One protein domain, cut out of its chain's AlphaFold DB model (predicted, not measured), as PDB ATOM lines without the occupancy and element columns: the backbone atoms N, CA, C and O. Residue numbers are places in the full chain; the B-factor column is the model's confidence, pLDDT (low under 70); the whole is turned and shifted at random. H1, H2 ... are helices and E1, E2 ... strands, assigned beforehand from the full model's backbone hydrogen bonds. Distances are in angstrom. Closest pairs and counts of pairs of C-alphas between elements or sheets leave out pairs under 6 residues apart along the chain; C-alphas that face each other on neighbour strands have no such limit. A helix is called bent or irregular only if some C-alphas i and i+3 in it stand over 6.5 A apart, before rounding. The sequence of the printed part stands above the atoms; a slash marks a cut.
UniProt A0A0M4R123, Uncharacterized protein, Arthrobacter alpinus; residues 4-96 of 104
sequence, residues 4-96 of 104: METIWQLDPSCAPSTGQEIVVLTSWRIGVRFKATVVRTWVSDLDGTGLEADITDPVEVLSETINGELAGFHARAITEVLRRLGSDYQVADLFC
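Overview. This is residues 4 to 96 of the 104 residues of an uncharacterized protein of Arthrobacter alpinus (UniProt A0A0M4R123). A long, twisted sheet of five strands curls like part of a barrel round one helix, H1, which packs along its hollow face; the other face has no named helix. The 93 printed residues hold E1, E2, E3, E4, H1 and E5 in that order, a mixed class, and the antiparallel sheet runs E4, E3, E2, E1, E5. The whole is elongated, 43 by 26 by 20 A, and only just compact, close to loose, with a radius of gyration of the C-alphas of 14.3 A.

Along the chain. E1, residues 4 to 12, begins with C-alpha 4 at (28.803, 18.578, 14.057) and is 25.7 A long. E2, residues 20 to 30, is 31.5 A long, and E3, residues 33 to 43, is 32.3 A long. E4 is residues 59 to 65, 18.2 A. H1, residues 70 to 88, is 28.7 A long, with a kink of 31 degrees near residue 82, and is irregular: C-alphas 84 and 87 are 9.1 A apart. E5, residues 89 to 95, 16.1 A, ends with C-alpha 95 at (21.581, 9.296, 14.519).

Arrangement. E1 to E4 form a meander, each strand the antiparallel neighbour of the one before. N 8 and O 23 join E1 and E2 within hydrogen-bond range at 2.9 A, N 28 and O 35 E2 and E3 at 2.9 A, N 36 and O 62 E3 and E4 at 2.8 A. Edge strand E5 is antiparallel to E1, with N 90 and O 11 at 2.9 A. H1 is on the sheet; its closest C-alphas to E2 are His 74 and Ser 27, 6.0 A, and to E4 Ala 77 and Leu 62, 6.0 A. In H1, 13 of 15 O i to N i+4 pairs are within range. E4 and E5 are apart.

Size, cuts and confidence. The C-alphas of Pro 16 and Val 32 are the two farthest apart, 44.1 A. The printed part has no cut. The long link, E3 to E4, has 15 residues, of which 51 to 52 pair antiparallel with residues 42 to 43 of E3. Mean pLDDT of the printed part is 75.5; residues 12 to 19, 43 to 56 and 87 to 96 are under 70.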
ATOM      1  N   MET A   4      29.978  19.447  13.988       86.88
ATOM      2  CA  MET A   4      28.803  18.578  14.057       86.88
ATOM      3  C   MET A   4      29.081  17.286  13.303       86.88
ATOM      4  O   MET A   4      29.773  17.300  12.279       86.88
ATOM      5  N   GLU A   5      28.548  16.186  13.814       87.62
ATOM      6  CA  GLU A   5      28.728  14.854  13.255       87.62
ATOM      7  C   GLU A   5      27.367  14.184  13.096       87.62
ATOM      8  O   GLU A   5      26.506  14.295  13.959       87.62
ATOM      9  N   THR A   6      27.177  13.511  11.966       84.56
ATOM     10  CA  THR A   6      26.050  12.602  11.748       84.56
ATOM     11  C   THR A   6      26.616  11.272  11.289       84.56
ATOM     12  O   THR A   6      27.505  11.238  10.433       84.56
ATOM     13  N   ILE A   7      26.105  10.186  11.860       83.69
ATOM     14  CA  ILE A   7      26.535   8.825  11.554       83.69
ATOM     15  C   ILE A   7      25.337   8.057  11.008       83.69
ATOM     16  O   ILE A   7      24.244   8.115  11.571       83.69
ATOM     17  N   TRP A   8      25.555   7.336   9.915       83.62
ATOM     18  CA  TRP A   8      24.557   6.478   9.294       83.62
ATOM     19  C   TRP A   8      25.059   5.062   9.186       83.62
ATOM     20  O   TRP A   8      26.191   4.834   8.762       83.62
ATOM     21  N   GLN A   9      24.169   4.128   9.480       77.88
ATOM     22  CA  GLN A   9      24.308   2.754   9.038       77.88
ATOM     23  C   GLN A   9      23.670   2.637   7.653       77.88
ATOM     24  O   GLN A   9      22.532   3.067   7.444       77.88
ATOM     25  N   LEU A  10      24.433   2.117   6.695       75.19
ATOM     26  CA  LEU A  10      23.964   1.868   5.342       75.19
ATOM     27  C   LEU A  10      23.705   0.378   5.146       75.19
ATOM     28  O   LEU A  10      24.614  -0.441   5.292       75.19
ATOM     29  N   ASP A  11      22.482   0.062   4.733       72.75
ATOM     30  CA  ASP A  11      22.089  -1.278   4.316       72.75
ATOM     31  C   ASP A  11      21.871  -1.302   2.794       72.75
ATOM     32  O   ASP A  11      21.079  -0.510   2.262       72.75
ATOM     33  N   PRO A  12      22.563  -2.181   2.047       65.50
ATOM     34  CA  PRO A  12      22.321  -2.327   0.619       65.50
ATOM     35  C   PRO A  12      20.912  -2.882   0.371       65.50
ATOM     36  O   PRO A  12      20.499  -3.881   0.959       65.50
ATOM     37  N   SER A  13      20.174  -2.269  -0.559       65.50
ATOM     38  CA  SER A  13      18.785  -2.663  -0.853       65.50
ATOM     39  C   SER A  13      18.660  -4.055  -1.496       65.50
ATOM     40  O   SER A  13      17.600  -4.677  -1.429       65.50
ATOM     41  N   CYS A  14      19.730  -4.546  -2.132       52.50
ATOM     42  CA  CYS A  14      19.764  -5.804  -2.877       52.50
ATOM     43  C   CYS A  14      21.052  -6.587  -2.558       52.50
ATOM     44  O   CYS A  14      22.085  -6.317  -3.161       52.50
ATOM     45  N   ALA A  15      20.935  -7.605  -1.696       52.81
ATOM     46  CA  ALA A  15      21.889  -8.687  -1.373       52.81
ATOM     47  C   ALA A  15      22.597  -8.613   0.006       52.81
ATOM     48  O   ALA A  15      22.816  -7.524   0.527       52.81
ATOM     49  N   PRO A  16      22.901  -9.781   0.626       51.12
ATOM     50  CA  PRO A  16      22.921  -9.925   2.080       51.12
ATOM     51  C   PRO A  16      24.310 -10.158   2.711       51.12
ATOM     52  O   PRO A  16      25.215 -10.726   2.104       51.12
ATOM     53  N   SER A  17      24.386  -9.886   4.019       52.19
ATOM     54  CA  SER A  17      25.264 -10.497   5.046       52.19
ATOM     55  C   SER A  17      26.775 -10.222   5.060       52.19
ATOM     56  O   SER A  17      27.435 -10.673   5.991       52.19
ATOM     57  N   THR A  18      27.340  -9.473   4.117       57.16
ATOM     58  CA  THR A  18      28.771  -9.117   4.147       57.16
ATOM     59  C   THR A  18      28.973  -7.688   4.632       57.16
ATOM     60  O   THR A  18      28.929  -6.769   3.823       57.16
ATOM     61  N   GLY A  19      29.212  -7.533   5.937       59.34
ATOM     62  CA  GLY A  19      29.634  -6.283   6.580       59.34
ATOM     63  C   GLY A  19      28.577  -5.172   6.615       59.34
ATOM     64  O   GLY A  19      27.853  -4.940   5.653       59.34
ATOM     65  N   GLN A  20      28.492  -4.461   7.737       70.94
ATOM     66  CA  GLN A  20      27.662  -3.264   7.848       70.94
ATOM     67  C   GLN A  20      28.486  -2.046   7.440       70.94
ATOM     68  O   GLN A  20      29.523  -1.767   8.041       70.94
ATOM     69  N   GLU A  21      28.045  -1.309   6.427       77.81
ATOM     70  CA  GLU A  21      28.716  -0.075   6.035       77.81
ATOM     71  C   GLU A  21      28.248   1.083   6.930       77.81
ATOM     72  O   GLU A  21      27.059   1.244   7.200       77.81
ATOM     73  N   ILE A  22      29.185   1.904   7.395       78.31
ATOM     74  CA  ILE A  22      28.923   3.104   8.184       78.31
ATOM     75  C   ILE A  22      29.456   4.323   7.437       78.31
ATOM     76  O   ILE A  22      30.588   4.340   6.950       78.31
ATOM     77  N   VAL A  23      28.651   5.379   7.399       81.69
ATOM     78  CA  VAL A  23      29.033   6.679   6.852       81.69
ATOM     79  C   VAL A  23      29.039   7.713   7.958       81.69
ATOM     80  O   VAL A  23      28.034   7.923   8.629       81.69
ATOM     81  N   VAL A  24      30.170   8.392   8.120       86.69
ATOM     82  CA  VAL A  24      30.334   9.489   9.075       86.69
ATOM     83  C   VAL A  24      30.456  10.790   8.296       86.69
ATOM     84  O   VAL A  24      31.435  10.995   7.579       86.69
ATOM     85  N   LEU A  25      29.472  11.678   8.437       89.00
ATOM     86  CA  LEU A  25      29.550  13.062   7.983       89.00
ATOM     87  C   LEU A  25      30.058  13.936   9.123       89.00
ATOM     88  O   LEU A  25      29.379  14.096  10.133       89.00
ATOM     89  N   THR A  26      31.178  14.611   8.906       91.19
ATOM     90  CA  THR A  26      31.674  15.655   9.803       91.19
ATOM     91  C   THR A  26      31.543  17.010   9.123       91.19
ATOM     92  O   THR A  26      32.012  17.204   8.005       91.19
ATOM     93  N   SER A  27      30.914  17.972   9.793       92.44
ATOM     94  CA  SER A  27      30.834  19.373   9.372       92.44
ATOM     95  C   SER A  27      31.520  20.271  10.386       92.44
ATOM     96  O   SER A  27      31.321  20.120  11.587       92.44
ATOM     97  N   TRP A  28      32.312  21.231   9.927       93.62
ATOM     98  CA  TRP A  28      33.034  22.139  10.814       93.62
ATOM     99  C   TRP A  28      33.180  23.534  10.216       93.62
ATOM    100  O   TRP A  28      33.064  23.755   9.004       93.62
ATOM    101  N   ARG A  29      33.519  24.486  11.082       91.12
ATOM    102  CA  ARG A  29      33.919  25.842  10.702       91.12
ATOM    103  C   ARG A  29      35.444  25.965  10.603       91.12
ATOM    104  O   ARG A  29      36.135  25.845  11.613       91.12
ATOM    105  N   ILE A  30      35.965  26.292   9.416       89.38
ATOM    106  CA  ILE A  30      37.380  26.644   9.186       89.38
ATOM    107  C   ILE A  30      37.466  28.097   8.715       89.38
ATOM    108  O   ILE A  30      37.219  28.418   7.552       89.38
ATOM    109  N   GLY A  31      37.856  28.989   9.628       88.69
ATOM    110  CA  GLY A  31      38.007  30.414   9.334       88.69
ATOM    111  C   GLY A  31      36.702  31.036   8.831       88.69
ATOM    112  O   GLY A  31      35.737  31.154   9.589       88.69
ATOM    113  N   VAL A  32      36.691  31.431   7.553       92.06
ATOM    114  CA  VAL A  32      35.547  32.056   6.856       92.06
ATOM    115  C   VAL A  32      34.703  31.067   6.045       92.06
ATOM    116  O   VAL A  32      33.844  31.483   5.270       92.06
ATOM    117  N   ARG A  33      34.944  29.759   6.189       92.75
ATOM    118  CA  ARG A  33      34.230  28.707   5.456       92.75
ATOM    119  C   ARG A  33      33.640  27.660   6.389       92.75
ATOM    120  O   ARG A  33      34.218  27.347   7.432       92.75
ATOM    121  N   PHE A  34      32.524  27.087   5.967       94.88
ATOM    122  CA  PHE A  34      32.070  25.790   6.438       94.88
ATOM    123  C   PHE A  34      32.548  24.707   5.476       94.88
ATOM    124  O   PHE A  34      32.610  24.924   4.265       94.88
ATOM    125  N   LYS A  35      32.912  23.548   6.022       94.94
ATOM    126  CA  LYS A  35      33.316  22.377   5.246       94.94
ATOM    127  C   LYS A  35      32.693  21.126   5.849       94.94
ATOM    128  O   LYS A  35      32.620  20.996   7.067       94.94
ATOM    129  N   ALA A  36      32.246  20.242   4.971       93.38
ATOM    130  CA  ALA A  36      31.642  18.963   5.276       93.38
ATOM    131  C   ALA A  36      32.412  17.860   4.555       93.38
ATOM    132  O   ALA A  36      32.616  17.939   3.340       93.38
ATOM    133  N   THR A  37      32.826  16.833   5.286       92.62
ATOM    134  CA  THR A  37      33.504  15.658   4.741       92.62
ATOM    135  C   THR A  37      32.795  14.390   5.166       92.62
ATOM    136  O   THR A  37      32.265  14.327   6.271       92.62
ATOM    137  N   VAL A  38      32.838  13.380   4.309       87.62
ATOM    138  CA  VAL A  38      32.344  12.040   4.601       87.62
ATOM    139  C   VAL A  38      33.493  11.050   4.618       87.62
ATOM    140  O   VAL A  38      34.364  11.090   3.751       87.62
ATOM    141  N   VAL A  39      33.453  10.145   5.587       85.81
ATOM    142  CA  VAL A  39      34.263   8.926   5.626       85.81
ATOM    143  C   VAL A  39      33.317   7.734   5.564       85.81
ATOM    144  O   VAL A  39      32.284   7.731   6.236       85.81
ATOM    145  N   ARG A  40      33.663   6.739   4.744       79.25
ATOM    146  CA  ARG A  40      32.961   5.454   4.667       79.25
ATOM    147  C   ARG A  40      33.831   4.408   5.351       79.25
ATOM    148  O   ARG A  40      35.036   4.367   5.108       79.25
ATOM    149  N   THR A  41      33.239   3.591   6.205       74.56
ATOM    150  CA  THR A  41      33.924   2.504   6.906       74.56
ATOM    151  C   THR A  41      33.042   1.263   6.923       74.56
ATOM    152  O   THR A  41      31.829   1.364   6.750       74.56
ATOM    153  N   TRP A  42      33.643   0.092   7.101       71.12
ATOM    154  CA  TRP A  42      32.944  -1.187   7.107       71.12
ATOM    155  C   TRP A  42      33.137  -1.852   8.466       71.12
ATOM    156  O   TRP A  42      34.248  -1.911   8.986       71.12
ATOM    157  N   VAL A  43      32.053  -2.359   9.042       66.25
ATOM    158  CA  VAL A  43      32.081  -3.207  10.233       66.25
ATOM    159  C   VAL A  43      31.929  -4.641   9.763       66.25
ATOM    160  O   VAL A  43      30.872  -5.025   9.258       66.25
ATOM    161  N   SER A  44      33.000  -5.421   9.876       55.62
ATOM    162  CA  SER A  44      33.076  -6.768   9.307       55.62
ATOM    163  C   SER A  44      32.581  -7.882  10.236       55.62
ATOM    164  O   SER A  44      32.349  -8.969   9.725       55.62
ATOM    165  N   ASP A  45      32.311  -7.632  11.528       52.12
ATOM    166  CA  ASP A  45      31.815  -8.665  12.458       52.12
ATOM    167  C   ASP A  45      30.827  -8.139  13.521       52.12
ATOM    168  O   ASP A  45      31.070  -7.131  14.187       52.12
ATOM    169  N   LEU A  46      29.738  -8.894  13.734       50.53
ATOM    170  CA  LEU A  46      28.701  -8.673  14.762       50.53
ATOM    171  C   LEU A  46      29.212  -8.835  16.212       50.53
ATOM    172  O   LEU A  46      28.541  -8.393  17.142       50.53
ATOM    173  N   ASP A  47      30.397  -9.421  16.409       49.69
ATOM    174  CA  ASP A  47      30.994  -9.686  17.730       49.69
ATOM    175  C   ASP A  47      31.818  -8.502  18.286       49.69
ATOM    176  O   ASP A  47      32.466  -8.610  19.329       49.69
ATOM    177  N   GLY A  48      31.788  -7.340  17.620       45.19
ATOM    178  CA  GLY A  48      32.335  -6.086  18.155       45.19
ATOM    179  C   GLY A  48      33.864  -5.966  18.136       45.19
ATOM    180  O   GLY A  48      34.405  -5.015  18.697       45.19
ATOM    181  N   THR A  49      34.573  -6.891  17.483       45.19
ATOM    182  CA  THR A  49      36.039  -6.849  17.313       45.19
ATOM    183  C   THR A  49      36.488  -6.355  15.934       45.19
ATOM    184  O   THR A  49      37.662  -6.031  15.763       45.19
ATOM    185  N   GLY A  50      35.577  -6.280  14.959       43.56
ATOM    186  CA  GLY A  50      35.866  -6.001  13.548       43.56
ATOM    187  C   GLY A  50      35.597  -4.558  13.119       43.56
ATOM    188  O   GLY A  50      34.798  -4.326  12.215       43.56
ATOM    189  N   LEU A  51      36.252  -3.577  13.747       41.78
ATOM    190  CA  LEU A  51      36.510  -2.294  13.078       41.78
ATOM    191  C   LEU A  51      37.706  -2.516  12.146       41.78
ATOM    192  O   LEU A  51      38.834  -2.139  12.466       41.78
ATOM    193  N   GLU A  52      37.483  -3.172  11.007       47.19
ATOM    194  CA  GLU A  52      38.453  -3.101   9.920       47.19
ATOM    195  C   GLU A  52      38.326  -1.714   9.310       47.19
ATOM    196  O   GLU A  52      37.504  -1.431   8.442       47.19
ATOM    197  N   ALA A  53      39.103  -0.802   9.885       44.62
ATOM    198  CA  ALA A  53      39.173   0.573   9.469       44.62
ATOM    199  C   ALA A  53      39.862   0.626   8.098       44.62
ATOM    200  O   ALA A  53      41.033   0.984   7.983       44.62
ATOM    201  N   ASP A  54      39.124   0.291   7.044       50.78
ATOM    202  CA  ASP A  54      39.397   0.781   5.701       50.78
ATOM    203  C   ASP A  54      39.038   2.273   5.740       50.78
ATOM    204  O   ASP A  54      37.960   2.712   5.334       50.78
ATOM    205  N   ILE A  55      39.896   3.054   6.411       50.47
ATOM    206  CA  ILE A  55      39.775   4.504   6.528       50.47
ATOM    207  C   ILE A  55      40.039   5.035   5.129       50.47
ATOM    208  O   ILE A  55      41.166   5.366   4.765       50.47
ATOM    209  N   THR A  56      38.990   5.068   4.317       60.09
ATOM    210  CA  THR A  56      39.018   5.821   3.076       60.09
ATOM    211  C   THR A  56      39.243   7.289   3.422       60.09
ATOM    212  O   THR A  56      38.666   7.814   4.380       60.09
ATOM    213  N   ASP A  57      40.134   7.941   2.673       75.56
ATOM    214  CA  ASP A  57      40.433   9.357   2.865       75.56
ATOM    215  C   ASP A  57      39.130  10.180   2.896       75.56
ATOM    216  O   ASP A  57      38.250   9.961   2.055       75.56
ATOM    217  N   PRO A  58      38.982  11.143   3.829       82.12
ATOM    218  CA  PRO A  58      37.777  11.956   3.920       82.12
ATOM    219  C   PRO A  58      37.459  12.660   2.598       82.12
ATOM    220  O   PRO A  58      38.245  13.468   2.094       82.12
ATOM    221  N   VAL A  59      36.268  12.410   2.062       84.56
ATOM    222  CA  VAL A  59      35.795  13.017   0.815       84.56
ATOM    223  C   VAL A  59      35.029  14.293   1.134       84.56
ATOM    224  O   VAL A  59      34.089  14.283   1.925       84.56
ATOM    225  N   GLU A  60      35.393  15.410   0.504       90.50
ATOM    226  CA  GLU A  60      34.640  16.656   0.645       90.50
ATOM    227  C   GLU A  60      33.253  16.538  -0.010       90.50
ATOM    228  O   GLU A  60      33.104  16.242  -1.199       90.50
ATOM    229  N   VAL A  61      32.221  16.783   0.791       89.00
ATOM    230  CA  VAL A  61      30.823  16.753   0.359       89.00
ATOM    231  C   VAL A  61      30.374  18.147  -0.035       89.00
ATOM    232  O   VAL A  61      29.849  18.345  -1.128       89.00
ATOM    233  N   LEU A  62      30.601  19.117   0.845       91.38
ATOM    234  CA  LEU A  62      30.150  20.486   0.659       91.38
ATOM    235  C   LEU A  62      31.150  21.452   1.293       91.38
ATOM    236  O   LEU A  62      31.713  21.182   2.355       91.38
ATOM    237  N   SER A  63      31.358  22.589   0.641       94.19
ATOM    238  CA  SER A  63      32.232  23.657   1.111       94.19
ATOM    239  C   SER A  63      31.647  24.985   0.667       94.19
ATOM    240  O   SER A  63      31.390  25.192  -0.519       94.19
ATOM    241  N   GLU A  64      31.398  25.880   1.616       93.62
ATOM    242  CA  GLU A  64      30.791  27.178   1.338       93.62
ATOM    243  C   GLU A  64      31.363  28.260   2.252       93.62
ATOM    244  O   GLU A  64      31.841  28.000   3.360       93.62
ATOM    245  N   THR A  65      31.339  29.503   1.780       94.12
ATOM    246  CA  THR A  65      31.608  30.653   2.648       94.12
ATOM    247  C   THR A  65      30.519  30.727   3.711       94.12
ATOM    248  O   THR A  65      29.351  30.485   3.417       94.12
ATOM    249  N   ILE A  66      30.900  31.074   4.940       88.44
ATOM    250  CA  ILE A  66      29.966  31.147   6.066       88.44
ATOM    251  C   ILE A  66      28.829  32.112   5.740       88.44
ATOM    252  O   ILE A  66      29.038  33.317   5.591       88.44
ATOM    253  N   ASN A  67      27.625  31.553   5.671       82.81
ATOM    254  CA  ASN A  67      26.378  32.287   5.582       82.81
ATOM    255  C   ASN A  67      25.324  31.562   6.436       82.81
ATOM    256  O   ASN A  67      24.768  30.543   6.024       82.81
ATOM    257  N   GLY A  68      25.105  32.057   7.658       88.25
ATOM    258  CA  GLY A  68      24.231  31.431   8.656       88.25
ATOM    259  C   GLY A  68      24.974  30.567   9.682       88.25
ATOM    260  O   GLY A  68      26.160  30.768   9.947       88.25
ATOM    261  N   GLU A  69      24.245  29.629  10.282       91.94
ATOM    262  CA  GLU A  69      24.709  28.790  11.393       91.94
ATOM    263  C   GLU A  69      25.203  27.416  10.922       91.94
ATOM    264  O   GLU A  69      24.746  26.891   9.899       91.94
ATOM    265  N   LEU A  70      26.102  26.805  11.704       89.56
ATOM    266  CA  LEU A  70      26.663  25.485  11.405       89.56
ATOM    267  C   LEU A  70      25.572  24.412  11.272       89.56
ATOM    268  O   LEU A  70      25.670  23.582  10.376       89.56
ATOM    269  N   ALA A  71      24.511  24.470  12.082       89.31
ATOM    270  CA  ALA A  71      23.384  23.537  12.002       89.31
ATOM    271  C   ALA A  71      22.661  23.607  10.645       89.31
ATOM    272  O   ALA A  71      22.368  22.582  10.028       89.31
ATOM    273  N   GLY A  72      22.444  24.820  10.125       90.12
ATOM    274  CA  GLY A  72      21.841  25.017   8.806       90.12
ATOM    275  C   GLY A  72      22.730  24.496   7.674       90.12
ATOM    276  O   GLY A  72      22.231  23.884   6.729       90.12
ATOM    277  N   PHE A  73      24.046  24.708   7.770       93.38
ATOM    278  CA  PHE A  73      25.016  24.104   6.852       93.38
ATOM    279  C   PHE A  73      25.014  22.573   6.946       93.38
ATOM    280  O   PHE A  73      24.982  21.896   5.920       93.38
ATOM    281  N   HIS A  74      24.997  22.030   8.162       91.81
ATOM    282  CA  HIS A  74      25.026  20.593   8.414       91.81
ATOM    283  C   HIS A  74      23.813  19.892   7.793       91.81
ATOM    284  O   HIS A  74      23.984  18.914   7.071       91.81
ATOM    285  N   ALA A  75      22.608  20.450   7.938       89.75
ATOM    286  CA  ALA A  75      21.399  19.921   7.299       89.75
ATOM    287  C   ALA A  75      21.492  19.881   5.756       89.75
ATOM    288  O   ALA A  75      21.045  18.922   5.115       89.75
ATOM    289  N   ARG A  76      22.117  20.894   5.136       91.88
ATOM    290  CA  ARG A  76      22.389  20.891   3.686       91.88
ATOM    291  C   ARG A  76      23.413  19.825   3.307       91.88
ATOM    292  O   ARG A  76      23.224  19.137   2.308       91.88
ATOM    293  N   ALA A  77      24.464  19.668   4.109       90.62
ATOM    294  CA  ALA A  77      25.468  18.634   3.898       90.62
ATOM    295  C   ALA A  77      24.854  17.226   3.986       90.62
ATOM    296  O   ALA A  77      25.103  16.424   3.093       90.62
ATOM    297  N   ILE A  78      23.986  16.955   4.971       88.31
ATOM    298  CA  ILE A  78      23.212  15.703   5.076       88.31
ATOM    299  C   ILE A  78      22.433  15.445   3.784       88.31
ATOM    300  O   ILE A  78      22.548  14.376   3.189       88.31
ATOM    301  N   THR A  79      21.688  16.446   3.309       88.62
ATOM    302  CA  THR A  79      20.897  16.329   2.074       88.62
ATOM    303  C   THR A  79      21.779  15.975   0.873       88.62
ATOM    304  O   THR A  79      21.407  15.130   0.060       88.62
ATOM    305  N   GLU A  80      22.965  16.578   0.769       89.25
ATOM    306  CA  GLU A  80      23.915  16.291  -0.309       89.25
ATOM    307  C   GLU A  80      24.521  14.884  -0.201       89.25
ATOM    308  O   GLU A  80      24.689  14.228  -1.230       89.25
ATOM    309  N   VAL A  81      24.804  14.384   1.010       86.44
ATOM    310  CA  VAL A  81      25.243  12.990   1.205       86.44
ATOM    311  C   VAL A  81      24.166  12.023   0.723       86.44
ATOM    312  O   VAL A  81      24.449  11.175  -0.121       86.44
ATOM    313  N   LEU A  82      22.927  12.193   1.187       83.06
ATOM    314  CA  LEU A  82      21.804  11.330   0.806       83.06
ATOM    315  C   LEU A  82      21.555  11.361  -0.709       83.06
ATOM    316  O   LEU A  82      21.348  10.323  -1.334       83.06
ATOM    317  N   ARG A  83      21.659  12.541  -1.332       84.38
ATOM    318  CA  ARG A  83      21.552  12.692  -2.790       84.38
ATOM    319  C   ARG A  83      22.651  11.931  -3.542       84.38
ATOM    320  O   ARG A  83      22.386  11.419  -4.626       84.38
ATOM    321  N   ARG A  84      23.880  11.891  -3.010       84.12
ATOM    322  CA  ARG A  84      25.024  11.191  -3.626       84.12
ATOM    323  C   ARG A  84      24.982   9.681  -3.432       84.12
ATOM    324  O   ARG A  84      25.398   8.975  -4.344       84.12
ATOM    325  N   LEU A  85      24.508   9.206  -2.280       78.12
ATOM    326  CA  LEU A  85      24.320   7.777  -2.017       78.12
ATOM    327  C   LEU A  85      23.275   7.167  -2.961       78.12
ATOM    328  O   LEU A  85      23.415   6.022  -3.374       78.12
ATOM    329  N   GLY A  86      22.275   7.953  -3.372       73.50
ATOM    330  CA  GLY A  86      21.264   7.506  -4.325       73.50
ATOM    331  C   GLY A  86      20.291   6.492  -3.717       73.50
ATOM    332  O   GLY A  86      20.189   6.356  -2.502       73.50
ATOM    333  N   SER A  87      19.532   5.802  -4.571       69.44
ATOM    334  CA  SER A  87      18.484   4.856  -4.148       69.44
ATOM    335  C   SER A  87      18.998   3.448  -3.833       69.44
ATOM    336  O   SER A  87      18.208   2.591  -3.449       69.44
ATOM    337  N   ASP A  88      20.296   3.202  -4.010       66.31
ATOM    338  CA  ASP A  88      20.898   1.879  -3.818       66.31
ATOM    339  C   ASP A  88      21.054   1.521  -2.328       66.31
ATOM    340  O   ASP A  88      21.083   0.341  -1.961       66.31
ATOM    341  N   TYR A  89      21.066   2.536  -1.460       67.44
ATOM    342  CA  TYR A  89      21.265   2.407  -0.021       67.44
ATOM    343  C   TYR A  89      20.008   2.773   0.766       67.44
ATOM    344  O   TYR A  89      19.365   3.793   0.509       67.44
ATOM    345  N   GLN A  90      19.696   1.962   1.773       68.88
ATOM    346  CA  GLN A  90      18.789   2.337   2.848       68.88
ATOM    347  C   GLN A  90      19.617   2.910   3.996       68.88
ATOM    348  O   GLN A  90      20.636   2.344   4.385       68.88
ATOM    349  N   VAL A  91      19.187   4.058   4.514       68.50
ATOM    350  CA  VAL A  91      19.800   4.695   5.679       68.50
ATOM    351  C   VAL A  91      18.971   4.294   6.888       68.50
ATOM    352  O   VAL A  91      17.855   4.790   7.059       68.50
ATOM    353  N   ALA A  92      19.495   3.368   7.686       57.34
ATOM    354  CA  ALA A  92      18.887   2.997   8.953       57.34
ATOM    355  C   ALA A  92      19.195   4.106   9.963       57.34
ATOM    356  O   ALA A  92      20.363   4.417  10.175       57.34
ATOM    357  N   ASP A  93      18.134   4.727  10.491       53.97
ATOM    358  CA  ASP A  93      18.115   5.779  11.511       53.97
ATOM    359  C   ASP A  93      19.249   6.821  11.416       53.97
ATOM    360  O   ASP A  93      20.400   6.595  11.778       53.97
ATOM    361  N   LEU A  94      18.900   8.040  10.979       50.97
ATOM    362  CA  LEU A  94      19.751   9.214  11.181       50.97
ATOM    363  C   LEU A  94      19.969   9.398  12.689       50.97
ATOM    364  O   LEU A  94      19.157  10.040  13.360       50.97
ATOM    365  N   PHE A  95      21.074   8.878  13.222       49.16
ATOM    366  CA  PHE A  95      21.581   9.296  14.519       49.16
ATOM    367  C   PHE A  95      22.128  10.717  14.346       49.16
ATOM    368  O   PHE A  95      23.322  10.947  14.152       49.16
ATOM    369  N   CYS A  96      21.216  11.689  14.352       40.97
ATOM    370  CA  CYS A  96      21.536  13.068  14.675       40.97
ATOM    371  C   CYS A  96      21.863  13.082  16.165       40.97
ATOM    372  O   CYS A  96      20.973  13.288  16.993       40.97
TER     373      CYS A  96